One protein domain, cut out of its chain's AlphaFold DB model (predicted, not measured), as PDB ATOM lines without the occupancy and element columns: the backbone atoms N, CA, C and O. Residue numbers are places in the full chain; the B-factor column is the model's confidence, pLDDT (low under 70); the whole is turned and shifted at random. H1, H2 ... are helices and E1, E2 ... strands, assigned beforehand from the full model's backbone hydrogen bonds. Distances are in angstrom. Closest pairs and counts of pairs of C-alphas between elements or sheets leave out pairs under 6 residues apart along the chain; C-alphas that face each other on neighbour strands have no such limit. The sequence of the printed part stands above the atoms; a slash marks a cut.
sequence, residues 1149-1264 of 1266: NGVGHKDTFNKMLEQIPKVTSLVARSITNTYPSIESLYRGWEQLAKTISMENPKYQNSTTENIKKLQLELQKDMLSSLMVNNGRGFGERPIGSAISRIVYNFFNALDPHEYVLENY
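This is residues 1149 to 1264 of the 1266 residues of an uncharacterized protein of Smittium simulii (UniProt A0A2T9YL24). A long helical hairpin, H3 and H4, reaches out from a body of short helices, its two helices opening toward the tip, where residues 1204 to 1210 stick out. At its other end H5 crosses the end of H4 near the middle of the domain, the crossed pair H1 and H2 sits beyond with the small strand hairpin E1 and E2 beside H2, and the short helix H6 folds back along H5. The printed part has 116 residues, with six named helices and two named strands in the order H1, H2, H3, H4, E1, E2, H5, H6; the sheet, E1 - E2, is antiparallel and the class is mostly helix. It is compact, with a radius of gyration of the C-alphas of 15.5 A, and spans 49 by 34 by 28 A.

H1, residues 1153 to 1161, begins at C-alpha 1153 (180.646, 225.330, 114.452) and is 12.2 A long. H2, residues 1169 to 1178, is 14.4 A long. H3, residues 1182 to 1199, is the longest helix at 26.3 A and begins at C-alpha 1182 (179.012, 216.302, 111.498). H4, residues 1208 to 1220, measures 18.4 A. E1, residues 1227 to 1229, and E2, residues 1236 to 1238, measure 6.5 A and 7.0 A. H5, residues 1241 to 1252, measures 15.9 A. H6, residues 1258 to 1264, measures 10.8 A and ends at C-alpha 1264 (166.797, 214.546, 89.922).

H1 and H2 touch at a steep tilt of 49 degrees, opposite ways; their closest C-alphas, Asn 1158 and Ala 1172, are 5.3 A apart. H2 and H3 are near each other. The helical hairpin H3 and H4 has a steep tilt of 40 degrees; H3 touches H4 with residues 1189 to 1196 alone, and the closest C-alphas, Trp 1189 and Gln 1219, are 5.6 A apart. H4 touches H5 with residues 1219 to 1220 alone, about perpendicular at 74 degrees, the closest C-alphas being Lys 1220 and Arg 1245, 4.7 A. Helix packing is mostly crossed, with 1 of 4 touching pairs at a shallow tilt: H5 and H6, a helical hairpin, only just touch, with 3 pairs of C-alphas within 8 A, at 18 degrees. Their closest C-alphas are Asn 1249 and Tyr 1259, 6.1 A. The closest C-alphas of H2 and E1, Ser 1174 and Val 1228, are 5.7 A apart. E1 and E2 form an antiparallel hairpin, with N 1228 and O 1237 at 2.8 A, within hydrogen-bond range. Every O i to N i+4 pair is within hydrogen-bond range in H1, H2, H3 and H4, against 7 of 8 in H5 and 2 of 3 in H6.

The two C-alphas farthest apart, Val 1151 and Asn 1205, are 51.3 A apart. The printed part has no cut and no long link. Mean pLDDT of the printed part is 89.7; residues 1203 to 1204 and 1256 to 1264 are under 70, and H6 has a mean of 59.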
ATOM      1  N   ASN A1149     179.413 231.681 106.695       78.44
ATOM      2  CA  ASN A1149     180.079 231.254 107.925       78.44
ATOM      3  C   ASN A1149     179.178 231.595 109.122       78.44
ATOM      4  O   ASN A1149     178.799 232.753 109.309       78.44
ATOM      5  N   GLY A1150     178.800 230.579 109.896       85.06
ATOM      6  CA  GLY A1150     177.953 230.757 111.068       85.06
ATOM      7  C   GLY A1150     178.729 231.317 112.257       85.06
ATOM      8  O   GLY A1150     179.961 231.311 112.277       85.06
ATOM      9  N   VAL A1151     178.016 231.738 113.303       91.00
ATOM     10  CA  VAL A1151     178.606 232.324 114.531       91.00
ATOM     11  C   VAL A1151     179.236 231.249 115.453       91.00
ATOM     12  O   VAL A1151     179.213 231.345 116.678       91.00
ATOM     13  N   GLY A1152     179.773 230.174 114.867       93.25
ATOM     14  CA  GLY A1152     180.353 229.011 115.542       93.25
ATOM     15  C   GLY A1152     180.000 227.691 114.845       93.25
ATOM     16  O   GLY A1152     179.074 227.629 114.036       93.25
ATOM     17  N   HIS A1153     180.709 226.608 115.183       93.31
ATOM     18  CA  HIS A1153     180.646 225.330 114.452       93.31
ATOM     19  C   HIS A1153     179.231 224.755 114.260       93.31
ATOM     20  O   HIS A1153     178.938 224.248 113.181       93.31
ATOM     21  N   LYS A1154     178.332 224.863 115.253       94.56
ATOM     22  CA  LYS A1154     176.939 224.393 115.111       94.56
ATOM     23  C   LYS A1154     176.133 225.225 114.105       94.56
ATOM     24  O   LYS A1154     175.350 224.657 113.349       94.56
ATOM     25  N   ASP A1155     176.319 226.543 114.075       94.62
ATOM     26  CA  ASP A1155     175.637 227.398 113.097       94.62
ATOM     27  C   ASP A1155     176.236 227.196 111.698       94.62
ATOM     28  O   ASP A1155     175.489 227.028 110.743       94.62
ATOM     29  N   THR A1156     177.561 227.052 111.574       93.69
ATOM     30  CA  THR A1156     178.207 226.665 110.305       93.69
ATOM     31  C   THR A1156     177.723 225.298 109.806       93.69
ATOM     32  O   THR A1156     177.420 225.161 108.624       93.69
ATOM     33  N   PHE A1157     177.554 224.299 110.683       95.50
ATOM     34  CA  PHE A1157     176.973 223.006 110.298       95.50
ATOM     35  C   PHE A1157     175.511 223.156 109.853       95.50
ATOM     36  O   PHE A1157     175.132 222.637 108.805       95.50
ATOM     37  N   ASN A1158     174.706 223.938 110.575       95.62
ATOM     38  CA  ASN A1158     173.341 224.262 110.166       95.62
ATOM     39  C   ASN A1158     173.303 224.999 108.808       95.62
ATOM     40  O   ASN A1158     172.447 224.702 107.981       95.62
ATOM     41  N   LYS A1159     174.244 225.911 108.536       93.88
ATOM     42  CA  LYS A1159     174.363 226.643 107.262       93.88
ATOM     43  C   LYS A1159     174.849 225.768 106.107       93.88
ATOM     44  O   LYS A1159     174.412 225.984 104.978       93.88
ATOM     45  N   MET A1160     175.683 224.767 106.389       92.62
ATOM     46  CA  MET A1160     176.074 223.731 105.432       92.62
ATOM     47  C   MET A1160     174.894 222.810 105.099       92.62
ATOM     48  O   MET A1160     174.629 222.574 103.925       92.62
ATOM     49  N   LEU A1161     174.127 222.358 106.099       94.94
ATOM     50  CA  LEU A1161     172.891 221.602 105.860       94.94
ATOM     51  C   LEU A1161     171.852 222.435 105.092       94.94
ATOM     52  O   LEU A1161     171.213 221.901 104.199       94.94
ATOM     53  N   GLU A1162     171.728 223.738 105.369       93.94
ATOM     54  CA  GLU A1162     170.897 224.674 104.587       93.94
ATOM     55  C   GLU A1162     171.341 224.844 103.120       93.94
ATOM     56  O   GLU A1162     170.585 225.427 102.346       93.94
ATOM     57  N   GLN A1163     172.528 224.366 102.713       89.81
ATOM     58  CA  GLN A1163     172.869 224.293 101.287       89.81
ATOM     59  C   GLN A1163     172.152 223.123 100.605       89.81
ATOM     60  O   GLN A1163     171.690 223.280  99.483       89.81
ATOM     61  N   ILE A1164     172.090 221.955 101.262       90.94
ATOM     62  CA  ILE A1164     171.668 220.661 100.695       90.94
ATOM     63  C   ILE A1164     170.257 220.775 100.077       90.94
ATOM     64  O   ILE A1164     169.360 221.370 100.685       90.94
ATOM     65  N   PRO A1165     169.999 220.228  98.869       88.25
ATOM     66  CA  PRO A1165     168.767 220.541  98.159       88.25
ATOM     67  C   PRO A1165     167.560 219.982  98.915       88.25
ATOM     68  O   PRO A1165     167.605 218.887  99.471       88.25
ATOM     69  N   LYS A1166     166.456 220.736  98.934       92.50
ATOM     70  CA  LYS A1166     165.226 220.424  99.694       92.50
ATOM     71  C   LYS A1166     165.395 220.512 101.239       92.50
ATOM     72  O   LYS A1166     164.391 220.443 101.952       92.50
ATOM     73  N   VAL A1167     166.597 220.766 101.786       94.75
ATOM     74  CA  VAL A1167     166.852 220.936 103.237       94.75
ATOM     75  C   VAL A1167     166.624 222.387 103.682       94.75
ATOM     76  O   VAL A1167     167.509 223.234 103.684       94.75
ATOM     77  N   THR A1168     165.395 222.693 104.103       95.12
ATOM     78  CA  THR A1168     165.066 224.020 104.668       95.12
ATOM     79  C   THR A1168     165.771 224.283 106.011       95.12
ATOM     80  O   THR A1168     166.072 223.346 106.748       95.12
ATOM     81  N   SER A1169     165.925 225.554 106.415       95.31
ATOM     82  CA  SER A1169     166.511 225.929 107.724       95.31
ATOM     83  C   SER A1169     165.846 225.247 108.931       95.31
ATOM     84  O   SER A1169     166.511 224.963 109.920       95.31
ATOM     85  N   LEU A1170     164.552 224.909 108.868       96.25
ATOM     86  CA  LEU A1170     163.883 224.168 109.950       96.25
ATOM     87  C   LEU A1170     164.297 222.685 109.990       96.25
ATOM     88  O   LEU A1170     164.441 222.121 111.071       96.25
ATOM     89  N   VAL A1171     164.546 222.074 108.826       97.19
ATOM     90  CA  VAL A1171     165.099 220.713 108.703       97.19
ATOM     91  C   VAL A1171     166.547 220.696 109.203       97.19
ATOM     92  O   VAL A1171     166.881 219.887 110.065       97.19
ATOM     93  N   ALA A1172     167.381 221.635 108.748       97.25
ATOM     94  CA  ALA A1172     168.767 221.782 109.200       97.25
ATOM     95  C   ALA A1172     168.874 222.006 110.723       97.25
ATOM     96  O   ALA A1172     169.699 221.378 111.389       97.25
ATOM     97  N   ARG A1173     167.987 222.824 111.309       96.94
ATOM     98  CA  ARG A1173     167.900 223.020 112.769       96.94
ATOM     99  C   ARG A1173     167.441 221.773 113.514       96.94
ATOM    100  O   ARG A1173     167.926 221.532 114.612       96.94
ATOM    101  N   SER A1174     166.525 220.989 112.946       97.75
ATOM    102  CA  SER A1174     166.112 219.708 113.530       97.75
ATOM    103  C   SER A1174     167.301 218.738 113.579       97.75
ATOM    104  O   SER A1174     167.697 218.310 114.666       97.75
ATOM    105  N   ILE A1175     167.977 218.522 112.443       98.00
ATOM    106  CA  ILE A1175     169.175 217.669 112.355       98.00
ATOM    107  C   ILE A1175     170.271 218.163 113.312       98.00
ATOM    108  O   ILE A1175     170.763 217.374 114.113       98.00
ATOM    109  N   THR A1176     170.610 219.460 113.313       97.56
ATOM    110  CA  THR A1176     171.655 220.013 114.206       97.56
ATOM    111  C   THR A1176     171.260 220.106 115.684       97.56
ATOM    112  O   THR A1176     172.107 220.403 116.532       97.56
ATOM    113  N   ASN A1177     169.996 219.868 116.045       97.25
ATOM    114  CA  ASN A1177     169.576 219.728 117.441       97.25
ATOM    115  C   ASN A1177     169.763 218.297 117.954       97.25
ATOM    116  O   ASN A1177     170.206 218.135 119.088       97.25
ATOM    117  N   THR A1178     169.506 217.288 117.122       97.88
ATOM    118  CA  THR A1178     169.748 215.872 117.456       97.88
ATOM    119  C   THR A1178     171.218 215.485 117.316       97.88
ATOM    120  O   THR A1178     171.746 214.744 118.141       97.88
ATOM    121  N   TYR A1179     171.892 216.033 116.306       98.00
ATOM    122  CA  TYR A1179     173.289 215.784 115.970       98.00
ATOM    123  C   TYR A1179     174.036 217.131 115.928       98.00
ATOM    124  O   TYR A1179     174.078 217.774 114.881       98.00
ATOM    125  N   PRO A1180     174.599 217.626 117.048       97.06
ATOM    126  CA  PRO A1180     175.203 218.965 117.111       97.06
ATOM    127  C   PRO A1180     176.431 219.192 116.211       97.06
ATOM    128  O   PRO A1180     176.826 220.342 116.012       97.06
ATOM    129  N   SER A1181     177.038 218.125 115.685       97.38
ATOM    130  CA  SER A1181     178.201 218.150 114.786       97.38
ATOM    131  C   SER A1181     178.109 217.088 113.682       97.38
ATOM    132  O   SER A1181     177.413 216.080 113.834       97.38
ATOM    133  N   ILE A1182     178.872 217.274 112.600       97.00
ATOM    134  CA  ILE A1182     179.012 216.302 111.498       97.00
ATOM    135  C   ILE A1182     179.447 214.931 112.044       97.00
ATOM    136  O   ILE A1182     178.867 213.904 111.707       97.00
ATOM    137  N   GLU A1183     180.410 214.921 112.969       96.94
ATOM    138  CA  GLU A1183     180.891 213.709 113.636       96.94
ATOM    139  C   GLU A1183     179.773 212.986 114.409       96.94
ATOM    140  O   GLU A1183     179.658 211.764 114.340       96.94
ATOM    141  N   SER A1184     178.907 213.724 115.116       97.81
ATOM    142  CA  SER A1184     177.774 213.122 115.831       97.81
ATOM    143  C   SER A1184     176.734 212.513 114.883       97.81
ATOM    144  O   SER A1184     176.170 211.468 115.203       97.81
ATOM    145  N   LEU A1185     176.533 213.108 113.700       97.94
ATOM    146  CA  LEU A1185     175.666 212.562 112.654       97.94
ATOM    147  C   LEU A1185     176.247 211.255 112.085       97.94
ATOM    148  O   LEU A1185     175.537 210.254 111.998       97.94
ATOM    149  N   TYR A1186     177.553 211.236 111.799       97.38
ATOM    150  CA  TYR A1186     178.257 210.054 111.293       97.38
ATOM    151  C   TYR A1186     178.264 208.895 112.303       97.38
ATOM    152  O   TYR A1186     177.910 207.761 111.972       97.38
ATOM    153  N   ARG A1187     178.551 209.190 113.581       97.56
ATOM    154  CA  ARG A1187     178.427 208.227 114.692       97.56
ATOM    155  C   ARG A1187     177.003 207.666 114.818       97.56
ATOM    156  O   ARG A1187     176.855 206.504 115.193       97.56
ATOM    157  N   GLY A1188     175.972 208.446 114.478       97.12
ATOM    158  CA  GLY A1188     174.585 207.982 114.394       97.12
ATOM    159  C   GLY A1188     174.390 206.889 113.336       97.12
ATOM    160  O   GLY A1188     173.880 205.812 113.654       97.12
ATOM    161  N   TRP A1189     174.862 207.119 112.104       97.50
ATOM    162  CA  TRP A1189     174.790 206.117 111.030       97.50
ATOM    163  C   TRP A1189     175.578 204.843 111.369       97.50
ATOM    164  O   TRP A1189     175.097 203.737 111.107       97.50
ATOM    165  N   GLU A1190     176.753 204.965 111.997       95.56
ATOM    166  CA  GLU A1190     177.513 203.812 112.497       95.56
ATOM    167  C   GLU A1190     176.743 202.999 113.545       95.56
ATOM    168  O   GLU A1190     176.712 201.768 113.473       95.56
ATOM    169  N   GLN A1191     176.154 203.665 114.545       96.06
ATOM    170  CA  GLN A1191     175.398 203.001 115.608       96.06
ATOM    171  C   GLN A1191     174.210 202.231 115.032       96.06
ATOM    172  O   GLN A1191     174.014 201.068 115.374       96.06
ATOM    173  N   LEU A1192     173.476 202.832 114.094       94.38
ATOM    174  CA  LEU A1192     172.321 202.201 113.465       94.38
ATOM    175  C   LEU A1192     172.705 200.936 112.666       94.38
ATOM    176  O   LEU A1192     172.036 199.911 112.793       94.38
ATOM    177  N   ALA A1193     173.824 200.942 111.933       92.25
ATOM    178  CA  ALA A1193     174.333 199.733 111.267       92.25
ATOM    179  C   ALA A1193     174.777 198.636 112.259       92.25
ATOM    180  O   ALA A1193     174.548 197.443 112.019       92.25
ATOM    181  N   LYS A1194     175.368 199.023 113.397       93.38
ATOM    182  CA  LYS A1194     175.749 198.093 114.477       93.38
ATOM    183  C   LYS A1194     174.509 197.455 115.121       93.38
ATOM    184  O   LYS A1194     174.481 196.236 115.262       93.38
ATOM    185  N   THR A1195     173.454 198.226 115.396       92.44
ATOM    186  CA  THR A1195     172.179 197.709 115.932       92.44
ATOM    187  C   THR A1195     171.519 196.703 114.987       92.44
ATOM    188  O   THR A1195     171.182 195.601 115.412       92.44
ATOM    189  N   ILE A1196     171.426 197.007 113.684       88.62
ATOM    190  CA  ILE A1196     170.853 196.077 112.685       88.62
ATOM    191  C   ILE A1196     171.639 194.758 112.624       88.62
ATOM    192  O   ILE A1196     171.054 193.698 112.411       88.62
ATOM    193  N   SER A1197     172.958 194.813 112.842       87.88
ATOM    194  CA  SER A1197     173.821 193.626 112.902       87.88
ATOM    195  C   SER A1197     173.567 192.747 114.139       87.88
ATOM    196  O   SER A1197     173.889 191.563 114.109       87.88
ATOM    197  N   MET A1198     173.001 193.303 115.218       88.38
ATOM    198  CA  MET A1198     172.743 192.599 116.481       88.38
ATOM    199  C   MET A1198     171.300 192.093 116.615       88.38
ATOM    200  O   MET A1198     171.088 190.968 117.059       88.38
ATOM    201  N   GLU A1199     170.300 192.891 116.231       84.69
ATOM    202  CA  GLU A1199     168.885 192.584 116.513       84.69
ATOM    203  C   GLU A1199     168.284 191.465 115.644       84.69
ATOM    204  O   GLU A1199     167.208 190.953 115.955       84.69
ATOM    205  N   ASN A1200     168.956 191.060 114.559       77.69
ATOM    206  CA  ASN A1200     168.382 190.190 113.525       77.69
ATOM    207  C   ASN A1200     169.135 188.860 113.269       77.69
ATOM    208  O   ASN A1200     169.411 188.518 112.116       77.69
ATOM    209  N   PRO A1201     169.381 188.008 114.291       76.69
ATOM    210  CA  PRO A1201     169.982 186.682 114.085       76.69
ATOM    211  C   PRO A1201     169.132 185.769 113.181       76.69
ATOM    212  O   PRO A1201     169.658 184.867 112.537       76.69
ATOM    213  N   LYS A1202     167.824 186.038 113.041       73.88
ATOM    214  CA  LYS A1202     166.933 185.327 112.103       73.88
ATOM    215  C   LYS A1202     167.301 185.515 110.623       73.88
ATOM    216  O   LYS A1202     166.838 184.738 109.794       73.88
ATOM    217  N   TYR A1203     168.132 186.505 110.286       68.62
ATOM    218  CA  TYR A1203     168.591 186.764 108.917       68.62
ATOM    219  C   TYR A1203     169.916 186.068 108.560       68.62
ATOM    220  O   TYR A1203     170.380 186.227 107.433       68.62
ATOM    221  N   GLN A1204     170.497 185.247 109.448       65.75
ATOM    222  CA  GLN A1204     171.747 184.504 109.189       65.75
ATOM    223  C   GLN A1204     171.709 183.612 107.931       65.75
ATOM    224  O   GLN A1204     172.750 183.379 107.326       65.75
ATOM    225  N   ASN A1205     170.523 183.171 107.496       78.06
ATOM    226  CA  ASN A1205     170.343 182.371 106.274       78.06
ATOM    227  C   ASN A1205     170.155 183.217 104.995       78.06
ATOM    228  O   ASN A1205     170.021 182.659 103.908       78.06
ATOM    229  N   SER A1206     170.095 184.548 105.100       77.38
ATOM    230  CA  SER A1206     170.039 185.441 103.937       77.38
ATOM    231  C   SER A1206     171.448 185.781 103.453       77.38
ATOM    232  O   SER A1206     172.371 185.920 104.256       77.38
ATOM    233  N   THR A1207     171.638 185.913 102.137       86.38
ATOM    234  CA  THR A1207     172.952 186.256 101.575       86.38
ATOM    235  C   THR A1207     173.456 187.586 102.137       86.38
ATOM    236  O   THR A1207     172.705 188.555 102.264       86.38
ATOM    237  N   THR A1208     174.750 187.644 102.455       87.31
ATOM    238  CA  THR A1208     175.385 188.780 103.148       87.31
ATOM    239  C   THR A1208     175.213 190.114 102.412       87.31
ATOM    240  O   THR A1208     175.146 191.166 103.045       87.31
ATOM    241  N   GLU A1209     175.067 190.083 101.087       89.88
ATOM    242  CA  GLU A1209     174.737 191.239 100.246       89.88
ATOM    243  C   GLU A1209     173.356 191.836 100.554       89.88
ATOM    244  O   GLU A1209     173.220 193.057 100.624       89.88
ATOM    245  N   ASN A1210     172.336 191.004 100.792       88.75
ATOM    246  CA  ASN A1210     170.994 191.475 101.143       88.75
ATOM    247  C   ASN A1210     170.980 192.135 102.528       88.75
ATOM    248  O   ASN A1210     170.327 193.163 102.704       88.75
ATOM    249  N   ILE A1211     171.752 191.603 103.483       87.44
ATOM    250  CA  ILE A1211     171.932 192.222 104.807       87.44
ATOM    251  C   ILE A1211     172.599 193.597 104.658       87.44
ATOM    252  O   ILE A1211     172.061 194.586 105.152       87.44
ATOM    253  N   LYS A1212     173.706 193.691 103.905       91.38
ATOM    254  CA  LYS A1212     174.388 194.968 103.615       91.38
ATOM    255  C   LYS A1212     173.470 195.979 102.918       91.38
ATOM    256  O   LYS A1212     173.468 197.153 103.275       91.38
ATOM    257  N   LYS A1213     172.654 195.535 101.955       92.19
ATOM    258  CA  LYS A1213     171.704 196.400 101.237       92.19
ATOM    259  C   LYS A1213     170.593 196.926 102.152       92.19
ATOM    260  O   LYS A1213     170.254 198.103 102.069       92.19
ATOM    261  N   LEU A1214     170.060 196.090 103.045       90.25
ATOM    262  CA  LEU A1214     169.081 196.510 104.055       90.25
ATOM    263  C   LEU A1214     169.694 197.477 105.079       90.25
ATOM    264  O   LEU A1214     169.061 198.472 105.419       90.25
ATOM    265  N   GLN A1215     170.932 197.234 105.520       92.69
ATOM    266  CA  GLN A1215     171.679 198.153 106.387       92.69
ATOM    267  C   GLN A1215     171.860 199.529 105.734       92.69
ATOM    268  O   GLN A1215     171.586 200.541 106.376       92.69
ATOM    269  N   LEU A1216     172.251 199.571 104.457       94.12
ATOM    270  CA  LEU A1216     172.437 200.811 103.702       94.12
ATOM    271  C   LEU A1216     171.127 201.602 103.539       94.12
ATOM    272  O   LEU A1216     171.108 202.809 103.761       94.12
ATOM    273  N   GLU A1217     170.018 200.942 103.193       94.38
ATOM    274  CA  GLU A1217     168.713 201.614 103.075       94.38
ATOM    275  C   GLU A1217     168.193 202.126 104.432       94.38
ATOM    276  O   GLU A1217     167.642 203.224 104.501       94.38
ATOM    277  N   LEU A1218     168.436 201.399 105.529       94.25
ATOM    278  CA  LEU A1218     168.081 201.846 106.880       94.25
ATOM    279  C   LEU A1218     168.971 203.000 107.384       94.25
ATOM    280  O   LEU A1218     168.466 203.899 108.053       94.25
ATOM    281  N   GLN A1219     170.263 203.034 107.033       95.19
ATOM    282  CA  GLN A1219     171.127 204.199 107.284       95.19
ATOM    283  C   GLN A1219     170.665 205.432 106.500       95.19
ATOM    284  O   GLN A1219     170.541 206.516 107.078       95.19
ATOM    285  N   LYS A1220     170.358 205.257 105.210       95.12
ATOM    286  CA  LYS A1220     169.806 206.308 104.347       95.12
ATOM    287  C   LYS A1220     168.526 206.920 104.914       95.12
ATOM    288  O   LYS A1220     168.354 208.132 104.822       95.12
ATOM    289  N   ASP A1221     167.660 206.122 105.536       96.56
ATOM    290  CA  ASP A1221     166.406 206.584 106.145       96.56
ATOM    291  C   ASP A1221     166.510 206.957 107.643       96.56
ATOM    292  O   ASP A1221     165.489 207.289 108.248       96.56
ATOM    293  N   MET A1222     167.708 206.994 108.249       97.56
ATOM    294  CA  MET A1222     167.900 207.304 109.683       97.56
ATOM    295  C   MET A1222     167.235 208.616 110.135       97.56
ATOM    296  O   MET A1222     166.667 208.680 111.222       97.56
ATOM    297  N   LEU A1223     167.307 209.671 109.319       97.75
ATOM    298  CA  LEU A1223     166.752 210.987 109.651       97.75
ATOM    299  C   LEU A1223     165.261 211.096 109.309       97.75
ATOM    300  O   LEU A1223     164.631 212.088 109.666       97.75
ATOM    301  N   SER A1224     164.678 210.107 108.623       97.50
ATOM    302  CA  SER A1224     163.325 210.196 108.060       97.50
ATOM    303  C   SER A1224     162.234 210.407 109.113       97.50
ATOM    304  O   SER A1224     161.263 211.112 108.845       97.50
ATOM    305  N   SER A1225     162.413 209.843 110.308       96.94
ATOM    306  CA  SER A1225     161.500 209.939 111.452       96.94
ATOM    307  C   SER A1225     161.661 211.225 112.268       96.94
ATOM    308  O   SER A1225     160.826 211.505 113.129       96.94
ATOM    309  N   LEU A1226     162.721 212.004 112.027       97.62
ATOM    310  CA  LEU A1226     163.077 213.130 112.879       97.62
ATOM    311  C   LEU A1226     162.079 214.285 112.722       97.62
ATOM    312  O   LEU A1226     161.739 214.682 111.607       97.62
ATOM    313  N   MET A1227     161.606 214.827 113.844       97.50
ATOM    314  CA  MET A1227     160.542 215.832 113.855       97.50
ATOM    315  C   MET A1227     161.057 217.248 113.581       97.50
ATOM    316  O   MET A1227     162.000 217.746 114.200       97.50
ATOM    317  N   VAL A1228     160.388 217.928 112.654       97.12
ATOM    318  CA  VAL A1228     160.617 219.316 112.261       97.12
ATOM    319  C   VAL A1228     159.468 220.162 112.786       97.12
ATOM    320  O   VAL A1228     158.337 220.070 112.301       97.12
ATOM    321  N   ASN A1229     159.762 221.028 113.753       94.38
ATOM    322  CA  ASN A1229     158.822 222.050 114.194       94.38
ATOM    323  C   ASN A1229     158.686 223.118 113.097       94.38
ATOM    324  O   ASN A1229     159.644 223.817 112.763       94.38
ATOM    325  N   ASN A1230     157.486 223.241 112.528       87.25
ATOM    326  CA  ASN A1230     157.226 224.120 111.387       87.25
ATOM    327  C   ASN A1230     157.150 225.618 111.742       87.25
ATOM    328  O   ASN A1230     156.955 226.439 110.847       87.25
ATOM    329  N   GLY A1231     157.218 225.995 113.027       85.94
ATOM    330  CA  GLY A1231     157.167 227.384 113.511       85.94
ATOM    331  C   GLY A1231     155.838 228.130 113.292       85.94
ATOM    332  O   GLY A1231     155.628 229.186 113.875       85.94
ATOM    333  N   ARG A1232     154.927 227.581 112.476       84.31
ATOM    334  CA  ARG A1232     153.647 228.179 112.053       84.31
ATOM    335  C   ARG A1232     152.412 227.424 112.571       84.31
ATOM    336  O   ARG A1232     151.363 227.461 111.944       84.31
ATOM    337  N   GLY A1233     152.531 226.674 113.667       86.88
ATOM    338  CA  GLY A1233     151.401 225.980 114.309       86.88
ATOM    339  C   GLY A1233     150.883 224.706 113.620       86.88
ATOM    340  O   GLY A1233     150.144 223.959 114.252       86.88
ATOM    341  N   PHE A1234     151.310 224.391 112.390       83.31
ATOM    342  CA  PHE A1234     150.950 223.173 111.630       83.31
ATOM    343  C   PHE A1234     151.546 221.857 112.184       83.31
ATOM    344  O   PHE A1234     151.910 220.961 111.423       83.31
ATOM    345  N   GLY A1235     151.690 221.749 113.506       90.31
ATOM    346  CA  GLY A1235     152.325 220.623 114.183       90.31
ATOM    347  C   GLY A1235     153.805 220.432 113.838       90.31
ATOM    348  O   GLY A1235     154.433 221.215 113.113       90.31
ATOM    349  N   GLU A1236     154.356 219.354 114.380       95.56
ATOM    350  CA  GLU A1236     155.638 218.799 113.957       95.56
ATOM    351  C   GLU A1236     155.410 217.828 112.794       95.56
ATOM    352  O   GLU A1236     154.412 217.104 112.774       95.56
ATOM    353  N   ARG A1237     156.322 217.812 111.818       95.94
ATOM    354  CA  ARG A1237     156.308 216.830 110.720       95.94
ATOM    355  C   ARG A1237     157.635 216.076 110.645       95.94
ATOM    356  O   ARG A1237     158.665 216.707 110.876       95.94
ATOM    357  N   PRO A1238     157.650 214.787 110.276       97.44
ATOM    358  CA  PRO A1238     158.893 214.082 109.982       97.44
ATOM    359  C   PRO A1238     159.643 214.728 108.801       97.44
ATOM    360  O   PRO A1238     159.015 215.275 107.890       97.44
ATOM    361  N   ILE A1239     160.978 214.626 108.788       97.12
ATOM    362  CA  ILE A1239     161.832 215.012 107.645       97.12
ATOM    363  C   ILE A1239     161.480 214.202 106.384       97.12
ATOM    364  O   ILE A1239     161.484 214.744 105.279       97.12
ATOM    365  N   GLY A1240     161.143 212.918 106.548       96.94
ATOM    366  CA  GLY A1240     160.818 211.999 105.458       96.94
ATOM    367  C   GLY A1240     162.043 211.350 104.800       96.94
ATOM    368  O   GLY A1240     163.156 211.879 104.819       96.94
ATOM    369  N   SER A1241     161.828 210.174 104.208       95.94
ATOM    370  CA  SER A1241     162.872 209.334 103.598       95.94
ATOM    371  C   SER A1241     163.645 210.046 102.490       95.94
ATOM    372  O   SER A1241     164.870 210.025 102.491       95.94
ATOM    373  N   ALA A1242     162.957 210.750 101.588       94.19
ATOM    374  CA  ALA A1242     163.596 211.458 100.477       94.19
ATOM    375  C   ALA A1242     164.661 212.469 100.944       94.19
ATOM    376  O   ALA A1242     165.772 212.473 100.422       94.19
ATOM    377  N   ILE A1243     164.363 213.285 101.961       95.50
ATOM    378  CA  ILE A1243     165.330 214.258 102.491       95.50
ATOM    379  C   ILE A1243     166.406 213.551 103.333       95.50
ATOM    380  O   ILE A1243     167.572 213.929 103.266       95.50
ATOM    381  N   SER A1244     166.058 212.482 104.060       96.94
ATOM    382  CA  SER A1244     167.036 211.652 104.777       96.94
ATOM    383  C   SER A1244     168.086 211.045 103.834       96.94
ATOM    384  O   SER A1244     169.281 211.196 104.079       96.94
ATOM    385  N   ARG A1245     167.652 210.450 102.714       94.50
ATOM    386  CA  ARG A1245     168.499 209.896 101.640       94.50
ATOM    387  C   ARG A1245     169.399 210.961 101.018       94.50
ATOM    388  O   ARG A1245     170.591 210.734 100.845       94.50
ATOM    389  N   ILE A1246     168.841 212.140 100.751       93.19
ATOM    390  CA  ILE A1246     169.565 213.302 100.220       93.19
ATOM    391  C   ILE A1246     170.632 213.810 101.206       93.19
ATOM    392  O   ILE A1246     171.710 214.194 100.766       93.19
ATOM    393  N   VAL A1247     170.392 213.782 102.521       95.56
ATOM    394  CA  VAL A1247     171.419 214.137 103.519       95.56
ATOM    395  C   VAL A1247     172.442 213.008 103.698       95.56
ATOM    396  O   VAL A1247     173.632 213.294 103.763       95.56
ATOM    397  N   TYR A1248     172.028 211.736 103.730       95.38
ATOM    398  CA  TYR A1248     172.959 210.605 103.835       95.38
ATOM    399  C   TYR A1248     173.921 210.563 102.646       95.38
ATOM    400  O   TYR A1248     175.133 210.581 102.850       95.38
ATOM    401  N   ASN A1249     173.407 210.557 101.410       92.62
ATOM    402  CA  ASN A1249     174.268 210.466 100.233       92.62
ATOM    403  C   ASN A1249     175.210 211.692 100.133       92.62
ATOM    404  O   ASN A1249     176.333 211.526  99.681       92.62
ATOM    405  N   PHE A1250     174.826 212.886 100.619       92.31
ATOM    406  CA  PHE A1250     175.694 214.082 100.597       92.31
ATOM    407  C   PHE A1250     176.991 213.907 101.403       92.31
ATOM    408  O   PHE A1250     178.028 214.439 101.025       92.31
ATOM    409  N   PHE A1251     176.936 213.169 102.517       94.00
ATOM    410  CA  PHE A1251     178.090 212.946 103.400       94.00
ATOM    411  C   PHE A1251     178.784 211.590 103.197       94.00
ATOM    412  O   PHE A1251     179.834 211.371 103.795       94.00
ATOM    413  N   ASN A1252     178.201 210.673 102.412       92.69
ATOM    414  CA  ASN A1252     178.677 209.285 102.288       92.69
ATOM    415  C   ASN A1252     178.849 208.792 100.834       92.69
ATOM    416  O   ASN A1252     179.267 207.652 100.640       92.69
ATOM    417  N   ALA A1253     178.518 209.591  99.812       89.06
ATOM    418  CA  ALA A1253     178.817 209.235  98.424       89.06
ATOM    419  C   ALA A1253     180.334 209.265  98.172       89.06
ATOM    420  O   ALA A1253     181.025 210.181  98.615       89.06
ATOM    421  N   LEU A1254     180.842 208.261  97.451       86.38
ATOM    422  CA  LEU A1254     182.252 208.194  97.047       86.38
ATOM    423  C   LEU A1254     182.532 209.057  95.808       86.38
ATOM    424  O   LEU A1254     183.632 209.585  95.672       86.38
ATOM    425  N   ASP A1255     181.537 209.212  94.930       81.81
ATOM    426  CA  ASP A1255     181.551 210.154  93.814       81.81
ATOM    427  C   ASP A1255     180.656 211.372  94.143       81.81
ATOM    428  O   ASP A1255     179.450 211.200  94.364       81.81
ATOM    429  N   PRO A1256     181.194 212.609  94.161       67.94
ATOM    430  CA  PRO A1256     180.387 213.813  94.365       67.94
ATOM    431  C   PRO A1256     179.376 214.080  93.232       67.94
ATOM    432  O   PRO A1256     178.423 214.832  93.446       67.94
ATOM    433  N   HIS A1257     179.537 213.479  92.047       67.94
ATOM    434  CA  HIS A1257     178.640 213.673  90.902       67.94
ATOM    435  C   HIS A1257     177.455 212.686  90.889       67.94
ATOM    436  O   HIS A1257     176.318 213.106  90.633       67.94
ATOM    437  N   GLU A1258     177.676 211.407  91.225       69.00
ATOM    438  CA  GLU A1258     176.642 210.372  91.432       69.00
ATOM    439  C   GLU A1258     175.498 210.877  92.328       69.00
ATOM    440  O   GLU A1258     174.317 210.733  91.989       69.00
ATOM    441  N   TYR A1259     175.860 211.565  93.419       60.56
ATOM    442  CA  TYR A1259     174.951 212.169  94.396       60.56
ATOM    443  C   TYR A1259     173.779 212.947  93.775       60.56
ATOM    444  O   TYR A1259     172.623 212.812  94.203       60.56
ATOM    445  N   VAL A1260     174.071 213.778  92.774       58.88
ATOM    446  CA  VAL A1260     173.090 214.690  92.181       58.88
ATOM    447  C   VAL A1260     172.210 213.957  91.168       58.88
ATOM    448  O   VAL A1260     171.001 214.186  91.107       58.88
ATOM    449  N   LEU A1261     172.785 213.029  90.401       53.78
ATOM    450  CA  LEU A1261     172.110 212.402  89.264       53.78
ATOM    451  C   LEU A1261     170.998 211.420  89.665       53.78
ATOM    452  O   LEU A1261     170.011 211.320  88.934       53.78
ATOM    453  N   GLU A1262     171.098 210.728  90.805       58.94
ATOM    454  CA  GLU A1262     169.999 209.871  91.296       58.94
ATOM    455  C   GLU A1262     168.783 210.681  91.787       58.94
ATOM    456  O   GLU A1262     167.640 210.247  91.636       58.94
ATOM    457  N   ASN A1263     169.012 211.874  92.351       56.19
ATOM    458  CA  ASN A1263     168.007 212.658  93.086       56.19
ATOM    459  C   ASN A1263     167.223 213.684  92.235       56.19
ATOM    460  O   ASN A1263     166.338 214.367  92.768       56.19
ATOM    461  N   TYR A1264     167.547 213.786  90.938       55.78
ATOM    462  CA  TYR A1264     166.797 214.546  89.922       55.78
ATOM    463  C   TYR A1264     166.151 213.672  88.833       55.78
ATOM    464  O   TYR A1264     165.319 214.167  88.076       55.78
TER     465      TYR A1264